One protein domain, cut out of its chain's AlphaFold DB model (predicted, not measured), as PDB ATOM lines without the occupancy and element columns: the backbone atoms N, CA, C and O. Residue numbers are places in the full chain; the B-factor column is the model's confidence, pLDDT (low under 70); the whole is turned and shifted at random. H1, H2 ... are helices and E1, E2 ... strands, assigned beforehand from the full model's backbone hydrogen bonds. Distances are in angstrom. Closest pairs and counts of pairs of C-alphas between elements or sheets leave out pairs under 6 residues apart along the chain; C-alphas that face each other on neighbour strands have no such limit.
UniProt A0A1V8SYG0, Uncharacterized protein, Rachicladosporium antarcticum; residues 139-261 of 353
ATOM      1  N   ILE A 139     -53.157  40.021 -43.944       85.62
ATOM      2  CA  ILE A 139     -51.837  40.233 -43.359       85.62
ATOM      3  C   ILE A 139     -50.823  40.387 -44.484       85.62
ATOM      4  O   ILE A 139     -50.668  39.508 -45.326       85.62
ATOM      5  N   THR A 140     -50.095  41.498 -44.479       87.50
ATOM      6  CA  THR A 140     -49.099  41.812 -45.502       87.50
ATOM      7  C   THR A 140     -47.681  41.617 -44.973       87.50
ATOM      8  O   THR A 140     -47.355  42.001 -43.841       87.50
ATOM      9  N   ARG A 141     -46.820  41.016 -45.797       86.81
ATOM     10  CA  ARG A 141     -45.377  40.882 -45.570       86.81
ATOM     11  C   ARG A 141     -44.621  41.389 -46.789       86.81
ATOM     12  O   ARG A 141     -44.929  40.997 -47.909       86.81
ATOM     13  N   HIS A 142     -43.609  42.214 -46.556       85.00
ATOM     14  CA  HIS A 142     -42.686  42.647 -47.599       85.00
ATOM     15  C   HIS A 142     -41.379  41.880 -47.462       85.00
ATOM     16  O   HIS A 142     -40.821  41.775 -46.365       85.00
ATOM     17  N   ALA A 143     -40.874  41.353 -48.568       83.12
ATOM     18  CA  ALA A 143     -39.609  40.646 -48.582       83.12
ATOM     19  C   ALA A 143     -38.848  40.889 -49.886       83.12
ATOM     20  O   ALA A 143     -39.401  41.353 -50.880       83.12
ATOM     21  N   ARG A 144     -37.547  40.618 -49.844       82.19
ATOM     22  CA  ARG A 144     -36.641  40.707 -50.977       82.19
ATOM     23  C   ARG A 144     -35.712  39.510 -50.975       82.19
ATOM     24  O   ARG A 144     -35.002  39.288 -49.991       82.19
ATOM     25  N   PHE A 145     -35.684  38.782 -52.078       80.94
ATOM     26  CA  PHE A 145     -34.632  37.815 -52.330       80.94
ATOM     27  C   PHE A 145     -33.333  38.531 -52.682       80.94
ATOM     28  O   PHE A 145     -33.320  39.493 -53.446       80.94
ATOM     29  N   PHE A 146     -32.229  38.055 -52.130       73.44
ATOM     30  CA  PHE A 146     -30.901  38.481 -52.538       73.44
ATOM     31  C   PHE A 146     -29.989  37.266 -52.598       73.44
ATOM     32  O   PHE A 146     -30.187  36.291 -51.874       73.44
ATOM     33  N   SER A 147     -28.983  37.320 -53.459       70.31
ATOM     34  CA  SER A 147     -27.947  36.300 -53.516       70.31
ATOM     35  C   SER A 147     -26.580  36.936 -53.332       70.31
ATOM     36  O   SER A 147     -26.371  38.102 -53.664       70.31
ATOM     37  N   LEU A 148     -25.665  36.161 -52.760       65.19
ATOM     38  CA  LEU A 148     -24.254  36.520 -52.643       65.19
ATOM     39  C   LEU A 148     -23.428  35.938 -53.799       65.19
ATOM     40  O   LEU A 148     -22.224  36.184 -53.862       65.19
ATOM     41  N   SER A 149     -24.045  35.156 -54.693       58.75
ATOM     42  CA  SER A 149     -23.376  34.628 -55.877       58.75
ATOM     43  C   SER A 149     -23.200  35.712 -56.947       58.75
ATOM     44  O   SER A 149     -23.979  36.658 -57.063       58.75
ATOM     45  N   SER A 150     -22.133  35.569 -57.731       54.44
ATOM     46  CA  SER A 150     -21.912  36.312 -58.969       54.44
ATOM     47  C   SER A 150     -22.041  35.315 -60.121       54.44
ATOM     48  O   SER A 150     -21.312  34.318 -60.103       54.44
ATOM     49  N   PRO A 151     -22.905  35.544 -61.127       59.38
ATOM     50  CA  PRO A 151     -23.607  36.792 -61.457       59.38
ATOM     51  C   PRO A 151     -24.838  37.103 -60.586       59.38
ATOM     52  O   PRO A 151     -25.412  36.212 -59.968       59.38
ATOM     53  N   ILE A 152     -25.242  38.384 -60.582       64.62
ATOM     54  CA  ILE A 152     -26.486  38.858 -59.953       64.62
ATOM     55  C   ILE A 152     -27.662  38.101 -60.570       64.62
ATOM     56  O   ILE A 152     -27.815  38.062 -61.790       64.62
ATOM     57  N   ILE A 153     -28.488  37.513 -59.714       68.75
ATOM     58  CA  ILE A 153     -29.653  36.736 -60.127       68.75
ATOM     59  C   ILE A 153     -30.788  37.696 -60.453       68.75
ATOM     60  O   ILE A 153     -31.209  38.477 -59.602       68.75
ATOM     61  N   THR A 154     -31.281  37.619 -61.685       70.94
ATOM     62  CA  THR A 154     -32.488  38.317 -62.126       70.94
ATOM     63  C   THR A 154     -33.678  37.379 -62.009       70.94
ATOM     64  O   THR A 154     -33.627  36.252 -62.499       70.94
ATOM     65  N   PHE A 155     -34.769  37.850 -61.414       75.81
ATOM     66  CA  PHE A 155     -35.999  37.065 -61.255       75.81
ATOM     67  C   PHE A 155     -36.934  37.185 -62.467       75.81
ATOM     68  O   PHE A 155     -38.142  36.988 -62.354       75.81
ATOM     69  N   ASP A 156     -36.382  37.508 -63.637       72.19
ATOM     70  CA  ASP A 156     -37.153  37.567 -64.873       72.19
ATOM     71  C   ASP A 156     -37.715  36.178 -65.221       72.19
ATOM     72  O   ASP A 156     -37.027  35.158 -65.094       72.19
ATOM     73  N   GLY A 157     -38.996  36.134 -65.587       71.75
ATOM     74  CA  GLY A 157     -39.740  34.895 -65.826       71.75
ATOM     75  C   GLY A 157     -39.951  33.996 -64.596       71.75
ATOM     76  O   GLY A 157     -40.447  32.875 -64.743       71.75
ATOM     77  N   ALA A 158     -39.590  34.450 -63.392       81.88
ATOM     78  CA  ALA A 158     -39.816  33.710 -62.160       81.88
ATOM     79  C   ALA A 158     -41.253  33.880 -61.651       81.88
ATOM     80  O   ALA A 158     -41.823  34.970 -61.675       81.88
ATOM     81  N   ARG A 159     -41.824  32.800 -61.123       87.56
ATOM     82  CA  ARG A 159     -43.099  32.795 -60.409       87.56
ATOM     83  C   ARG A 159     -42.859  32.497 -58.947       87.56
ATOM     84  O   ARG A 159     -42.209  31.508 -58.600       87.56
ATOM     85  N   LEU A 160     -43.411  33.359 -58.104       89.38
ATOM     86  CA  LEU A 160     -43.378  33.202 -56.665       89.38
ATOM     87  C   LEU A 160     -44.744  32.751 -56.172       89.38
ATOM     88  O   LEU A 160     -45.772  33.368 -56.453       89.38
ATOM     89  N   HIS A 161     -44.743  31.690 -55.387       91.06
ATOM     90  CA  HIS A 161     -45.896  31.239 -54.638       91.06
ATOM     91  C   HIS A 161     -45.590  31.358 -53.153       91.06
ATOM     92  O   HIS A 161     -44.480  31.073 -52.709       91.06
ATOM     93  N   VAL A 162     -46.569  31.818 -52.387       91.38
ATOM     94  CA  VAL A 162     -46.472  31.983 -50.940       91.38
ATOM     95  C   VAL A 162     -47.657  31.311 -50.275       91.38
ATOM     96  O   VAL A 162     -48.773  31.343 -50.795       91.38
ATOM     97  N   ALA A 163     -47.409  30.699 -49.126       89.88
ATOM     98  CA  ALA A 163     -48.447  30.044 -48.347       89.88
ATOM     99  C   ALA A 163     -48.211  30.278 -46.854       89.88
ATOM    100  O   ALA A 163     -47.060  30.266 -46.402       89.88
ATOM    101  N   PRO A 164     -49.265  30.499 -46.061       88.56
ATOM    102  CA  PRO A 164     -49.125  30.483 -44.617       88.56
ATOM    103  C   PRO A 164     -48.890  29.039 -44.137       88.56
ATOM    104  O   PRO A 164     -49.419  28.087 -44.709       88.56
ATOM    105  N   VAL A 165     -48.064  28.857 -43.102       82.94
ATOM    106  CA  VAL A 165     -47.710  27.528 -42.580       82.94
ATOM    107  C   VAL A 165     -48.359  27.327 -41.209       82.94
ATOM    108  O   VAL A 165     -48.067  28.093 -40.278       82.94
ATOM    109  N   PRO A 166     -49.233  26.313 -41.055       76.88
ATOM    110  CA  PRO A 166     -49.947  26.089 -39.809       76.88
ATOM    111  C   PRO A 166     -49.023  25.547 -38.719       76.88
ATOM    112  O   PRO A 166     -48.069  24.810 -38.983       76.88
ATOM    113  N   VAL A 167     -49.325  25.880 -37.461       71.00
ATOM    114  CA  VAL A 167     -48.511  25.462 -36.301       71.00
ATOM    115  C   VAL A 167     -48.392  23.942 -36.182       71.00
ATOM    116  O   VAL A 167     -47.363  23.441 -35.726       71.00
ATOM    117  N   THR A 168     -49.419  23.208 -36.606       69.06
ATOM    118  CA  THR A 168     -49.450  21.739 -36.614       69.06
ATOM    119  C   THR A 168     -48.333  21.147 -37.472       69.06
ATOM    120  O   THR A 168     -47.641  20.237 -37.026       69.06
ATOM    121  N   LEU A 169     -48.082  21.738 -38.643       67.69
ATOM    122  CA  LEU A 169     -47.100  21.263 -39.621       67.69
ATOM    123  C   LEU A 169     -45.648  21.497 -39.173       67.69
ATOM    124  O   LEU A 169     -44.744  20.798 -39.615       67.69
ATOM    125  N   LEU A 170     -45.420  22.443 -38.254       63.00
ATOM    126  CA  LEU A 170     -44.107  22.693 -37.643       63.00
ATOM    127  C   LEU A 170     -43.874  21.922 -36.331       63.00
ATOM    128  O   LEU A 170     -42.740  21.880 -35.849       63.00
ATOM    129  N   ARG A 171     -44.927  21.368 -35.709       56.50
ATOM    130  CA  ARG A 171     -44.822  20.580 -34.465       56.50
ATOM    131  C   ARG A 171     -44.430  19.138 -34.728       56.50
ATOM    132  O   ARG A 171     -43.650  18.586 -33.949       56.50
ATOM    133  N   ASP A 172     -44.951  18.550 -35.800       49.78
ATOM    134  CA  ASP A 172     -44.453  17.262 -36.253       49.78
ATOM    135  C   ASP A 172     -43.010  17.452 -36.696       49.78
ATOM    136  O   ASP A 172     -42.698  18.257 -37.571       49.78
ATOM    137  N   LYS A 173     -42.101  16.738 -36.027       47.72
ATOM    138  CA  LYS A 173     -40.658  16.738 -36.283       47.72
ATOM    139  C   LYS A 173     -40.339  16.068 -37.626       47.72
ATOM    140  O   LYS A 173     -39.459  15.216 -37.682       47.72
ATOM    141  N   SER A 174     -41.044  16.434 -38.693       43.91
ATOM    142  CA  SER A 174     -40.659  16.164 -40.067       43.91
ATOM    143  C   SER A 174     -39.228  16.672 -40.226       43.91
ATOM    144  O   SER A 174     -38.965  17.878 -40.239       43.91
ATOM    145  N   GLU A 175     -38.270  15.742 -40.247       43.28
ATOM    146  CA  GLU A 175     -36.844  16.028 -40.435       43.28
ATOM    147  C   GLU A 175     -36.633  16.912 -41.669       43.28
ATOM    148  O   GLU A 175     -35.732  17.740 -41.701       43.28
ATOM    149  N   THR A 176     -37.540  16.818 -42.637       45.38
ATOM    150  CA  THR A 176     -37.585  17.569 -43.883       45.38
ATOM    151  C   THR A 176     -37.709  19.082 -43.705       45.38
ATOM    152  O   THR A 176     -37.132  19.812 -44.507       45.38
ATOM    153  N   LEU A 177     -38.376  19.561 -42.647       44.75
ATOM    154  CA  LEU A 177     -38.456  20.990 -42.315       44.75
ATOM    155  C   LEU A 177     -37.299  21.438 -41.405       44.75
ATOM    156  O   LEU A 177     -36.830  22.565 -41.530       44.75
ATOM    157  N   ARG A 178     -36.767  20.553 -40.543       36.59
ATOM    158  CA  ARG A 178     -35.705  20.907 -39.571       36.59
ATOM    159  C   ARG A 178     -34.431  21.442 -40.235       36.59
ATOM    160  O   ARG A 178     -33.854  22.390 -39.706       36.59
ATOM    161  N   TYR A 179     -34.053  20.926 -41.408       36.59
ATOM    162  CA  TYR A 179     -32.850  21.355 -42.143       36.59
ATOM    163  C   TYR A 179     -32.900  22.790 -42.697       36.59
ATOM    164  O   TYR A 179     -31.868  23.302 -43.115       36.59
ATOM    165  N   VAL A 180     -34.059  23.458 -42.697       47.03
ATOM    166  CA  VAL A 180     -34.199  24.843 -43.197       47.03
ATOM    167  C   VAL A 180     -34.124  25.871 -42.051       47.03
ATOM    168  O   VAL A 180     -33.988  27.068 -42.298       47.03
ATOM    169  N   THR A 181     -34.206  25.427 -40.789       40.56
ATOM    170  CA  THR A 181     -34.360  26.316 -39.615       40.56
ATOM    171  C   THR A 181     -33.137  26.531 -38.742       40.56
ATOM    172  O   THR A 181     -33.141  27.491 -37.969       40.56
ATOM    173  N   GLU A 182     -32.123  25.678 -38.804       34.69
ATOM    174  CA  GLU A 182     -30.946  25.836 -37.948       34.69
ATOM    175  C   GLU A 182     -29.868  26.616 -38.720       34.69
ATOM    176  O   GLU A 182     -29.297  26.137 -39.693       34.69
ATOM    177  N   ASP A 183     -29.667  27.869 -38.296       34.00
ATOM    178  CA  ASP A 183     -28.663  28.849 -38.744       34.00
ATOM    179  C   ASP A 183     -28.848  29.549 -40.092       34.00
ATOM    180  O   ASP A 183     -28.071  29.330 -41.014       34.00
ATOM    181  N   ARG A 184     -29.768  30.532 -40.172       37.31
ATOM    182  CA  ARG A 184     -29.755  31.656 -41.157       37.31
ATOM    183  C   ARG A 184     -29.555  31.275 -42.643       37.31
ATOM    184  O   ARG A 184     -29.319  32.153 -43.471       37.31
ATOM    185  N   LYS A 185     -29.672  29.996 -42.985       36.62
ATOM    186  CA  LYS A 185     -29.413  29.401 -44.288       36.62
ATOM    187  C   LYS A 185     -30.666  28.635 -44.660       36.62
ATOM    188  O   LYS A 185     -31.007  27.632 -44.045       36.62
ATOM    189  N   THR A 186     -31.376  29.147 -45.650       42.94
ATOM    190  CA  THR A 186     -32.476  28.432 -46.286       42.94
ATOM    191  C   THR A 186     -31.880  27.246 -47.041       42.94
ATOM    192  O   THR A 186     -31.175  27.448 -48.029       42.94
ATOM    193  N   ALA A 187     -32.102  26.024 -46.559       42.34
ATOM    194  CA  ALA A 187     -31.716  24.824 -47.289       42.34
ATOM    195  C   ALA A 187     -32.695  24.605 -48.452       42.34
ATOM    196  O   ALA A 187     -33.878  24.346 -48.236       42.34
ATOM    197  N   VAL A 188     -32.191  24.730 -49.677       48.00
ATOM    198  CA  VAL A 188     -32.925  24.446 -50.912       48.00
ATOM    199  C   VAL A 188     -32.876  22.935 -51.146       48.00
ATOM    200  O   VAL A 188     -31.795  22.353 -51.202       48.00
ATOM    201  N   LYS A 189     -34.034  22.281 -51.267       51.56
ATOM    202  CA  LYS A 189     -34.140  20.896 -51.757       51.56
ATOM    203  C   LYS A 189     -34.852  20.886 -53.105       51.56
ATOM    204  O   LYS A 189     -35.805  21.635 -53.287       51.56
ATOM    205  N   SER A 190     -34.401  20.010 -54.002       49.53
ATOM    206  CA  SER A 190     -35.000  19.776 -55.323       49.53
ATOM    207  C   SER A 190     -36.342  19.039 -55.257       49.53
ATOM    208  O   SER A 190     -37.185  19.243 -56.127       49.53
ATOM    209  N   ASP A 191     -36.561  18.232 -54.212       55.91
ATOM    210  CA  ASP A 191     -37.789  17.460 -54.019       55.91
ATOM    211  C   ASP A 191     -38.658  18.079 -52.918       55.91
ATOM    212  O   ASP A 191     -38.248  18.183 -51.756       55.91
ATOM    213  N   LEU A 192     -39.871  18.492 -53.297       63.53
ATOM    214  CA  LEU A 192     -40.871  19.077 -52.403       63.53
ATOM    215  C   LEU A 192     -41.640  17.970 -51.656       63.53
ATOM    216  O   LEU A 192     -42.270  17.129 -52.298       63.53
ATOM    217  N   PRO A 193     -41.645  17.972 -50.313       67.62
ATOM    218  CA  PRO A 193     -42.452  17.048 -49.513       67.62
ATOM    219  C   PRO A 193     -43.953  17.218 -49.766       67.62
ATOM    220  O   PRO A 193     -44.422  18.333 -50.006       67.62
ATOM    221  N   ALA A 194     -44.722  16.131 -49.661       69.50
ATOM    222  CA  ALA A 194     -46.161  16.131 -49.937       69.50
ATOM    223  C   ALA A 194     -46.936  17.121 -49.052       69.50
ATOM    224  O   ALA A 194     -47.877  17.767 -49.510       69.50
ATOM    225  N   GLU A 195     -46.500  17.303 -47.806       69.88
ATOM    226  CA  GLU A 195     -47.091  18.235 -46.845       69.88
ATOM    227  C   GLU A 195     -46.885  19.699 -47.254       69.88
ATOM    228  O   GLU A 195     -47.721  20.548 -46.961       69.88
ATOM    229  N   ILE A 196     -45.786  19.996 -47.955       71.31
ATOM    230  CA  ILE A 196     -45.489  21.331 -48.490       71.31
ATOM    231  C   ILE A 196     -46.282  21.569 -49.778       71.31
ATOM    232  O   ILE A 196     -46.788  22.667 -49.996       71.31
ATOM    233  N   VAL A 197     -46.441  20.543 -50.615       75.94
ATOM    234  CA  VAL A 197     -47.282  20.619 -51.822       75.94
ATOM    235  C   VAL A 197     -48.753  20.862 -51.462       75.94
ATOM    236  O   VAL A 197     -49.435  21.583 -52.183       75.94
ATOM    237  N   ALA A 198     -49.221  20.320 -50.336       79.69
ATOM    238  CA  ALA A 198     -50.601  20.451 -49.866       79.69
ATOM    239  C   ALA A 198     -50.951  21.818 -49.240       79.69
ATOM    240  O   ALA A 198     -52.088  22.001 -48.810       79.69
ATOM    241  N   LEU A 199     -50.005  22.759 -49.147       82.12
ATOM    242  CA  LEU A 199     -50.291  24.102 -48.641       82.12
ATOM    243  C   LEU A 199     -51.173  24.897 -49.617       82.12
ATOM    244  O   LEU A 199     -51.106  24.714 -50.833       82.12
ATOM    245  N   ASP A 200     -51.942  25.845 -49.079       85.00
ATOM    246  CA  ASP A 200     -52.756  26.779 -49.865       85.00
ATOM    247  C   ASP A 200     -51.869  27.848 -50.524       85.00
ATOM    248  O   ASP A 200     -51.756  28.990 -50.068       85.00
ATOM    249  N   TRP A 201     -51.182  27.449 -51.593       87.56
ATOM    250  CA  TRP A 201     -50.290  28.313 -52.352       87.56
ATOM    251  C   TRP A 201     -51.057  29.411 -53.081       87.56
ATOM    252  O   TRP A 201     -51.969  29.163 -53.868       87.56
ATOM    253  N   THR A 202     -50.616  30.645 -52.864       89.44
ATOM    254  CA  THR A 202     -51.105  31.831 -53.568       89.44
ATOM    255  C   THR A 202     -49.975  32.445 -54.374       89.44
ATOM    256  O   THR A 202     -48.841  32.544 -53.906       89.44
ATOM    257  N   GLU A 203     -50.257  32.845 -55.611       89.25
ATOM    258  CA  GLU A 203     -49.259  33.506 -56.446       89.25
ATOM    259  C   GLU A 203     -49.032  34.945 -55.963       89.25
ATOM    260  O   GLU A 203     -49.966  35.739 -55.857       89.25
ATOM    261  N   ALA A 204     -47.775  35.279 -55.670       87.44
ATOM    262  CA  ALA A 204     -47.350  36.616 -55.285       87.44
ATOM    263  C   ALA A 204     -46.576  37.267 -56.434       87.44
ATOM    264  O   ALA A 204     -45.772  36.625 -57.110       87.44
ATOM    265  N   ARG A 205     -46.783  38.573 -56.631       84.94
ATOM    266  CA  ARG A 205     -46.009  39.336 -57.617       84.94
ATOM    267  C   ARG A 205     -44.565  39.476 -57.144       84.94
ATOM    268  O   ARG A 205     -44.326  40.013 -56.061       84.94
ATOM    269  N   LEU A 206     -43.642  39.015 -57.980       84.81
ATOM    270  CA  LEU A 206     -42.202  39.112 -57.787       84.81
ATOM    271  C   LEU A 206     -41.630  40.091 -58.812       84.81
ATOM    272  O   LEU A 206     -41.822  39.907 -60.011       84.81
ATOM    273  N   ALA A 207     -40.952  41.129 -58.335       81.12
ATOM    274  CA  ALA A 207     -40.214  42.055 -59.181       81.12
ATOM    275  C   ALA A 207     -38.846  41.473 -59.571       81.12
ATOM    276  O   ALA A 207     -38.295  40.598 -58.897       81.12
ATOM    277  N   ILE A 208     -38.279  42.005 -60.656       75.56
ATOM    278  CA  ILE A 208     -37.012  41.543 -61.248       75.56
ATOM    279  C   ILE A 208     -35.835  41.631 -60.263       75.56
ATOM    280  O   ILE A 208     -34.924  40.804 -60.317       75.56
ATOM    281  N   ASP A 209     -35.873  42.591 -59.335       73.25
ATOM    282  CA  ASP A 209     -34.862  42.821 -58.294       73.25
ATOM    283  C   ASP A 209     -35.008  41.910 -57.057       73.25
ATOM    284  O   ASP A 209     -34.284  42.074 -56.062       73.25
ATOM    285  N   GLY A 210     -35.967  40.982 -57.112       76.81
ATOM    286  CA  GLY A 210     -36.278  40.016 -56.068       76.81
ATOM    287  C   GLY A 210     -37.256  40.520 -55.013       76.81
ATOM    288  O   GLY A 210     -37.508  39.794 -54.050       76.81
ATOM    289  N   THR A 211     -37.787  41.742 -55.132       83.75
ATOM    290  CA  THR A 211     -38.763  42.279 -54.175       83.75
ATOM    291  C   THR A 211     -40.162  41.721 -54.411       83.75
ATOM    292  O   THR A 211     -40.611  41.541 -55.540       83.75
ATOM    293  N   PHE A 212     -40.881  41.435 -53.329       86.25
ATOM    294  CA  PHE A 212     -42.258  40.970 -53.399       86.25
ATOM    295  C   PHE A 212     -43.053  41.366 -52.159       86.25
ATOM    296  O   PHE A 212     -42.517  41.649 -51.081       86.25
ATOM    297  N   THR A 213     -44.373  41.361 -52.322       88.19
ATOM    298  CA  THR A 213     -45.325  41.547 -51.229       88.19
ATOM    299  C   THR A 213     -46.222  40.323 -51.149       88.19
ATOM    300  O   THR A 213     -46.974  40.041 -52.078       88.19
ATOM    301  N   ALA A 214     -46.133  39.600 -50.038       89.44
ATOM    302  CA  ALA A 214     -46.988  38.466 -49.740       89.44
ATOM    303  C   ALA A 214     -48.221  38.933 -48.960       89.44
ATOM    304  O   ALA A 214     -48.111  39.731 -48.022       89.44
ATOM    305  N   GLN A 215     -49.388  38.435 -49.359       88.94
ATOM    306  CA  GLN A 215     -50.657  38.688 -48.690       88.94
ATOM    307  C   GLN A 215     -51.211  37.364 -48.188       88.94
ATOM    308  O   GLN A 215     -51.362  36.416 -48.952       88.94
ATOM    309  N   PHE A 216     -51.507  37.315 -46.900       87.56
ATOM    310  CA  PHE A 216     -52.065  36.151 -46.239       87.56
ATOM    311  C   PHE A 216     -53.454  36.500 -45.708       87.56
ATOM    312  O   PHE A 216     -53.677  37.650 -45.307       87.56
ATOM    313  N   PRO A 217     -54.393  35.545 -45.666       81.81
ATOM    314  CA  PRO A 217     -55.658  35.770 -44.986       81.81
ATOM    315  C   PRO A 217     -55.378  36.092 -43.514       81.81
ATOM    316  O   PRO A 217     -54.587  35.401 -42.863       81.81
ATOM    317  N   GLN A 218     -55.991  37.153 -42.978       70.94
ATOM    318  CA  GLN A 218     -55.918  37.398 -41.544       70.94
ATOM    319  C   GLN A 218     -56.713  36.314 -40.837       70.94
ATOM    320  O   GLN A 218     -57.941  36.317 -40.808       70.94
ATOM    321  N   GLN A 219     -55.967  35.376 -40.279       63.06
ATOM    322  CA  GLN A 219     -56.478  34.348 -39.399       63.06
ATOM    323  C   GLN A 219     -56.003  34.643 -37.983       63.06
ATOM    324  O   GLN A 219     -55.127  35.481 -37.757       63.06
ATOM    325  N   GLN A 220     -56.641  34.019 -37.007       51.88
ATOM    326  CA  GLN A 220     -56.462  34.415 -35.623       51.88
ATOM    327  C   GLN A 220     -55.138  33.950 -35.026       51.88
ATOM    328  O   GLN A 220     -54.434  33.088 -35.556       51.88
ATOM    329  N   VAL A 221     -54.796  34.596 -33.910       53.91
ATOM    330  CA  VAL A 221     -53.534  34.434 -33.189       53.91
ATOM    331  C   VAL A 221     -53.254  32.954 -32.931       53.91
ATOM    332  O   VAL A 221     -54.061  32.265 -32.316       53.91
ATOM    333  N   GLY A 222     -52.092  32.479 -33.380       55.62
ATOM    334  CA  GLY A 222     -51.633  31.114 -33.119       55.62
ATOM    335  C   GLY A 222     -52.032  30.063 -34.158       55.62
ATOM    336  O   GLY A 222     -51.674  28.906 -33.968       55.62
ATOM    337  N   TYR A 223     -52.709  30.428 -35.255       67.88
ATOM    338  CA  TYR A 223     -52.964  29.491 -36.360       67.88
ATOM    339  C   TYR A 223     -51.739  29.328 -37.277       67.88
ATOM    340  O   TYR A 223     -51.403  28.220 -37.699       67.88
ATOM    341  N   TRP A 224     -51.009  30.423 -37.500       76.94
ATOM    342  CA  TRP A 224     -49.824  30.479 -38.355       76.94
ATOM    343  C   TRP A 224     -48.567  30.812 -37.544       76.94
ATOM    344  O   TRP A 224     -48.501  31.863 -36.902       76.94
ATOM    345  N   SER A 225     -47.546  29.956 -37.597       73.31
ATOM    346  CA  SER A 225     -46.241  30.191 -36.943       73.31
ATOM    347  C   SER A 225     -45.092  30.419 -37.925       73.31
ATOM    348  O   SER A 225     -43.964  30.707 -37.514       73.31
ATOM    349  N   ALA A 226     -45.367  30.280 -39.218       80.44
ATOM    350  CA  ALA A 226     -44.441  30.576 -40.290       80.44
ATOM    351  C   ALA A 226     -45.206  30.895 -41.579       80.44
ATOM    352  O   ALA A 226     -46.424  30.729 -41.672       80.44
ATOM    353  N   TRP A 227     -44.463  31.315 -42.590       86.56
ATOM    354  CA  TRP A 227     -44.935  31.370 -43.965       86.56
ATOM    355  C   TRP A 227     -43.876  30.791 -44.896       86.56
ATOM    356  O   TRP A 227     -42.678  30.944 -44.659       86.56
ATOM    357  N   ALA A 228     -44.321  30.092 -45.930       86.88
ATOM    358  CA  ALA A 228     -43.485  29.442 -46.920       86.88
ATOM    359  C   ALA A 228     -43.470  30.237 -48.224       86.88
ATOM    360  O   ALA A 228     -44.397  30.992 -48.533       86.88
ATOM    361  N   TRP A 229     -42.404  30.042 -48.987       88.25
ATOM    362  CA  TRP A 229     -42.247  30.551 -50.334       88.25
ATOM    363  C   TRP A 229     -41.731  29.437 -51.246       88.25
ATOM    364  O   TRP A 229     -40.928  28.594 -50.839       88.25
ATOM    365  N   LEU A 230     -42.207  29.447 -52.483       86.94
ATOM    366  CA  LEU A 230     -41.830  28.541 -53.553       86.94
ATOM    367  C   LEU A 230     -41.569  29.378 -54.802       86.94
ATOM    368  O   LEU A 230     -42.433  30.114 -55.271       86.94
ATOM    369  N   LEU A 231     -40.361  29.269 -55.324       84.75
ATOM    370  CA  LEU A 231     -39.868  29.987 -56.478       84.75
ATOM    371  C   LEU A 231     -39.674  28.998 -57.627       84.75
ATOM    372  O   LEU A 231     -38.948  28.012 -57.506       84.75
ATOM    373  N   THR A 232     -40.336  29.262 -58.745       83.81
ATOM    374  CA  THR A 232     -40.283  28.440 -59.961       83.81
ATOM    375  C   THR A 232     -40.016  29.332 -61.170       83.81
ATOM    376  O   THR A 232     -40.256  30.534 -61.106       83.81
ATOM    377  N   GLY A 233     -39.498  28.796 -62.274       78.19
ATOM    378  CA  GLY A 233     -39.291  29.577 -63.500       78.19
ATOM    379  C   GLY A 233     -38.121  29.080 -64.337       78.19
ATOM    380  O   GLY A 233     -37.308  28.293 -63.866       78.19
ATOM    381  N   SER A 234     -38.031  29.560 -65.579       63.97
ATOM    382  CA  SER A 234     -36.995  29.159 -66.547       63.97
ATOM    383  C   SER A 234     -35.579  29.558 -66.134       63.97
ATOM    384  O   SER A 234     -34.617  28.931 -66.561       63.97
ATOM    385  N   SER A 235     -35.454  30.585 -65.293       65.06
ATOM    386  CA  SER A 235     -34.177  31.076 -64.763       65.06
ATOM    387  C   SER A 235     -33.591  30.164 -63.674       65.06
ATOM    388  O   SER A 235     -32.468  30.387 -63.228       65.06
ATOM    389  N   PHE A 236     -34.331  29.132 -63.250       67.19
ATOM    390  CA  PHE A 236     -33.926  28.186 -62.214       67.19
ATOM    391  C   PHE A 236     -33.946  26.755 -62.755       67.19
ATOM    392  O   PHE A 236     -34.930  26.321 -63.347       67.19
ATOM    393  N   ALA A 237     -32.871  25.996 -62.515       64.94
ATOM    394  CA  ALA A 237     -32.787  24.594 -62.937       64.94
ATOM    395  C   ALA A 237     -33.785  23.683 -62.190       64.94
ATOM    396  O   ALA A 237     -34.218  22.665 -62.724       64.94
ATOM    397  N   ALA A 238     -34.163  24.063 -60.966       68.06
ATOM    398  CA  ALA A 238     -35.098  23.350 -60.103       68.06
ATOM    399  C   ALA A 238     -35.975  24.346 -59.316       68.06
ATOM    400  O   ALA A 238     -35.569  25.500 -59.124       68.06
ATOM    401  N   PRO A 239     -37.169  23.937 -58.844       74.06
ATOM    402  CA  PRO A 239     -37.955  24.751 -57.925       74.06
ATOM    403  C   PRO A 239     -37.173  24.993 -56.630       74.06
ATOM    404  O   PRO A 239     -36.609  24.070 -56.047       74.06
ATOM    405  N   HIS A 240     -37.147  26.242 -56.175       76.56
ATOM    406  CA  HIS A 240     -36.519  26.625 -54.915       76.56
ATOM    407  C   HIS A 240     -37.597  26.872 -53.880       76.56
ATOM    408  O   HIS A 240     -38.542  27.609 -54.137       76.56
ATOM    409  N   PHE A 241     -37.458  26.299 -52.693       79.75
ATOM    410  CA  PHE A 241     -38.428  26.495 -51.626       79.75
ATOM    411  C   PHE A 241     -37.727  26.856 -50.322       79.75
ATOM    412  O   PHE A 241     -36.590  26.458 -50.066       79.75
ATOM    413  N   GLY A 242     -38.442  27.590 -49.480       77.69
ATOM    414  CA  GLY A 242     -38.056  27.811 -48.101       77.69
ATOM    415  C   GLY A 242     -39.226  28.323 -47.279       77.69
ATOM    416  O   GLY A 242     -40.343  28.491 -47.766       77.69
ATOM    417  N   TYR A 243     -38.972  28.585 -46.004       78.88
ATOM    418  CA  TYR A 243     -39.951  29.215 -45.131       78.88
ATOM    419  C   TYR A 243     -39.288  30.172 -44.154       78.88
ATOM    420  O   TYR A 243     -38.083  30.132 -43.905       78.88
ATOM    421  N   VAL A 244     -40.105  31.055 -43.599       78.94
ATOM    422  CA  VAL A 244     -39.716  32.064 -42.627       78.94
ATOM    423  C   VAL A 244     -40.523  31.817 -41.365       78.94
ATOM    424  O   VAL A 244     -41.747  31.945 -41.361       78.94
ATOM    425  N   LYS A 245     -39.829  31.448 -40.285       77.56
ATOM    426  CA  LYS A 245     -40.439  31.272 -38.965       77.56
ATOM    427  C   LYS A 245     -40.783  32.637 -38.381       77.56
ATOM    428  O   LYS A 245     -39.911  33.371 -37.915       77.56
ATOM    429  N   GLU A 246     -42.056  32.977 -38.448       73.88
ATOM    430  CA  GLU A 246     -42.611  34.242 -38.002       73.88
ATOM    431  C   GLU A 246     -44.116  34.078 -37.810       73.88
ATOM    432  O   GLU A 246     -44.810  33.565 -38.687       73.88
ATOM    433  N   GLU A 247     -44.631  34.568 -36.688       73.81
ATOM    434  CA  GLU A 247     -46.068  34.582 -36.448       73.81
ATOM    435  C   GLU A 247     -46.754  35.626 -37.345       73.81
ATOM    436  O   GLU A 247     -46.402  36.815 -37.369       73.81
ATOM    437  N   LEU A 248     -47.768  35.186 -38.088       77.94
ATOM    438  CA  LEU A 248     -48.602  36.063 -38.907       77.94
ATOM    439  C   LEU A 248     -49.754  36.611 -38.053       77.94
ATOM    440  O   LEU A 248     -50.891  36.174 -38.184       77.94
ATOM    441  N   LEU A 249     -49.449  37.552 -37.151       73.69
ATOM    442  CA  LEU A 249     -50.453  38.188 -36.275       73.69
ATOM    443  C   LEU A 249     -50.964  39.533 -36.801       73.69
ATOM    444  O   LEU A 249     -52.120  39.894 -36.610       73.69
ATOM    445  N   SER A 250     -50.076  40.311 -37.415       76.38
ATOM    446  CA  SER A 250     -50.360  41.656 -37.921       76.38
ATOM    447  C   SER A 250     -49.497  41.954 -39.137       76.38
ATOM    448  O   SER A 250     -48.433  41.353 -39.294       76.38
ATOM    449  N   SER A 251     -49.942  42.857 -40.012       81.19
ATOM    450  CA  SER A 251     -49.139  43.357 -41.133       81.19
ATOM    451  C   SER A 251     -47.902  44.100 -40.635       81.19
ATOM    452  O   SER A 251     -47.940  44.787 -39.617       81.19
ATOM    453  N   THR A 252     -46.802  43.986 -41.370       75.94
ATOM    454  CA  THR A 252     -45.568  44.716 -41.065       75.94
ATOM    455  C   THR A 252     -45.078  45.440 -42.306       75.94
ATOM    456  O   THR A 252     -45.096  44.882 -43.398       75.94
ATOM    457  N   SER A 253     -44.611  46.676 -42.129       73.44
ATOM    458  CA  SER A 253     -43.943  47.458 -43.176       73.44
ATOM    459  C   SER A 253     -42.462  47.095 -43.330       73.44
ATOM    460  O   SER A 253     -41.796  47.574 -44.246       73.44
ATOM    461  N   ARG A 254     -41.918  46.257 -42.437       74.00
ATOM    462  CA  ARG A 254     -40.512  45.861 -42.478       74.00
ATOM    463  C   ARG A 254     -40.259  44.937 -43.667       74.00
ATOM    464  O   ARG A 254     -40.848  43.863 -43.753       74.00
ATOM    465  N   VAL A 255     -39.311  45.321 -44.519       73.25
ATOM    466  CA  VAL A 255     -38.822  44.466 -45.606       73.25
ATOM    467  C   VAL A 255     -37.874  43.410 -45.040       73.25
ATOM    468  O   VAL A 255     -36.898  43.736 -44.359       73.25
ATOM    469  N   ARG A 256     -38.161  42.133 -45.301       78.31
ATOM    470  CA  ARG A 256     -37.301  41.003 -44.926       78.31
ATOM    471  C   ARG A 256     -36.371  40.613 -46.066       78.31
ATOM    472  O   ARG A 256     -36.822  40.394 -47.180       78.31
ATOM    473  N   SER A 257     -35.088  40.457 -45.776       74.69
ATOM    474  CA  SER A 257     -34.113  39.950 -46.743       74.69
ATOM    475  C   SER A 257     -34.020  38.427 -46.641       74.69
ATOM    476  O   SER A 257     -33.754  37.903 -45.559       74.69
ATOM    477  N   ILE A 258     -34.228  37.728 -47.754       78.25
ATOM    478  CA  ILE A 258     -34.115  36.271 -47.861       78.25
ATOM    479  C   ILE A 258     -32.897  35.960 -48.723       78.25
ATOM    480  O   ILE A 258     -32.862  36.315 -49.900       78.25
ATOM    481  N   LEU A 259     -31.891  35.332 -48.120       72.25
ATOM    482  CA  LEU A 259     -30.682  34.922 -48.822       72.25
ATOM    483  C   LEU A 259     -30.957  33.639 -49.600       72.25
ATOM    484  O   LEU A 259     -31.284  32.628 -48.990       72.25
ATOM    485  N   LEU A 260     -30.760  33.658 -50.913       73.00
ATOM    486  CA  LEU A 260     -30.753  32.453 -51.731       73.00
ATOM    487  C   LEU A 260     -29.315  31.935 -51.848       73.00
ATOM    488  O   LEU A 260     -28.469  32.558 -52.501       73.00
ATOM    489  N   VAL A 261     -29.044  30.825 -51.158       61.88
ATOM    490  CA  VAL A 261     -27.759  30.113 -51.175       61.88
ATOM    491  C   VAL A 261     -27.794  29.070 -52.294       61.88
ATOM    492  O   VAL A 261     -28.777  28.347 -52.405       61.88
TER     493      VAL A 261
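This is residues 139 to 261 of the 353 residues of an uncharacterized protein of Rachicladosporium antarcticum (UniProt A0A1V8SYG0). Two strongly twisted sheets make a sandwich, partly face to face with their strands crossed: four strands, E3, E2, E5 and E6, in one layer and three, E4, E1 and E7, in the other. Three very short helices, H1, H2 and H3, lie away from the smaller sheet, and H1 and H3 only graze the larger one. The printed part has 123 residues, with seven named strands and three named helices in the order E1 E2 H1 H2 H3 E3 E4 E5 E6 E7. The larger sheet, in the order E3 E2 E5 E6, is antiparallel, and the smaller, in the order E4 E1 E7, is mixed. The class is mixed, helices and strands, and the whole is compact, with a radius of gyration of the C-alphas of 13.9 A and spans of 40 by 32 by 25 A.

Begin in the larger sheet with E5, residues 224 to 233, the longest strand. Find its C-alpha 224 at (-49.824, 30.479, -38.355); from there it runs 27.3 A to C-alpha 233 at (-39.291, 29.577, -63.500). E2, residues 158 to 166, is 25.7 A long; E6, residues 240 to 245, is 17.1 A long; E3 is residues 202 to 204. Turn to the smaller sheet and find C-alpha 139 at (-51.837, 40.233, -43.359), where E1, residues 139 to 147, begins its 26.3 A. E4, residues 211 to 217, covers 20.3 A, and E7, residues 255 to 260, covers 15.7 A and ends at C-alpha 260, (-30.753, 32.453, -51.731). The helices are H1, residues 167 to 171, H2, residues 175 to 178, and H3, residues 194 to 197.

In the larger sheet look first at the antiparallel neighbours E2 and E5, where N 161 and O 230 are 2.8 A apart, within hydrogen-bond range. E5 and E6 form a hairpin, with N 231 and O 240 at 2.7 A. The edge strand E3 is antiparallel to E2, with N 162 and O 202 at 2.8 A. This sheet is only just strongly twisted, its C-alphas lying up to 4.5 A off its best plane. In the smaller sheet E1 is the inner strand: E4 is antiparallel to it, with N 141 and O 214 at 2.9 A, and E7 is parallel to it, with N 144 and O 256 at 2.8 A. In the sandwich, two sheets face to face, the strands of one sheet stand at 43 degrees to those of the other. Where the edge strands E3 and E4 come closest, the C-alphas of Ala 204 and Ala 214 are 5.9 A apart. E6 and E7 are near each other, with 7 pairs of C-alphas within 10 A. H1 only grazes the larger sheet with residues 167 to 170; its closest C-alphas to E5 are those of Val 167 and Ser 225, 5.3 A apart. H3 only grazes that sheet with residues 196 to 197, and H2 is not on it. H1 and H2 are close but not clearly touching, their closest C-alphas, those of Leu 170 and Leu 177, 7.5 A apart. In H1 the O i to N i+4 pair is within hydrogen-bond range, while H2 and H3 are too short for such a pair.

The two C-alphas farthest apart are those of Pro 151 and Gln 220, at 41.9 A. The printed part runs from 139 to 261 without a cut. Its long link is H2 to H3, residues 179 to 193, with no named element. The mean pLDDT of the printed part is 70.9; look for values under 70 at residues 148 to 153, 168 to 195, 219 to 223, 234 to 238 and 261.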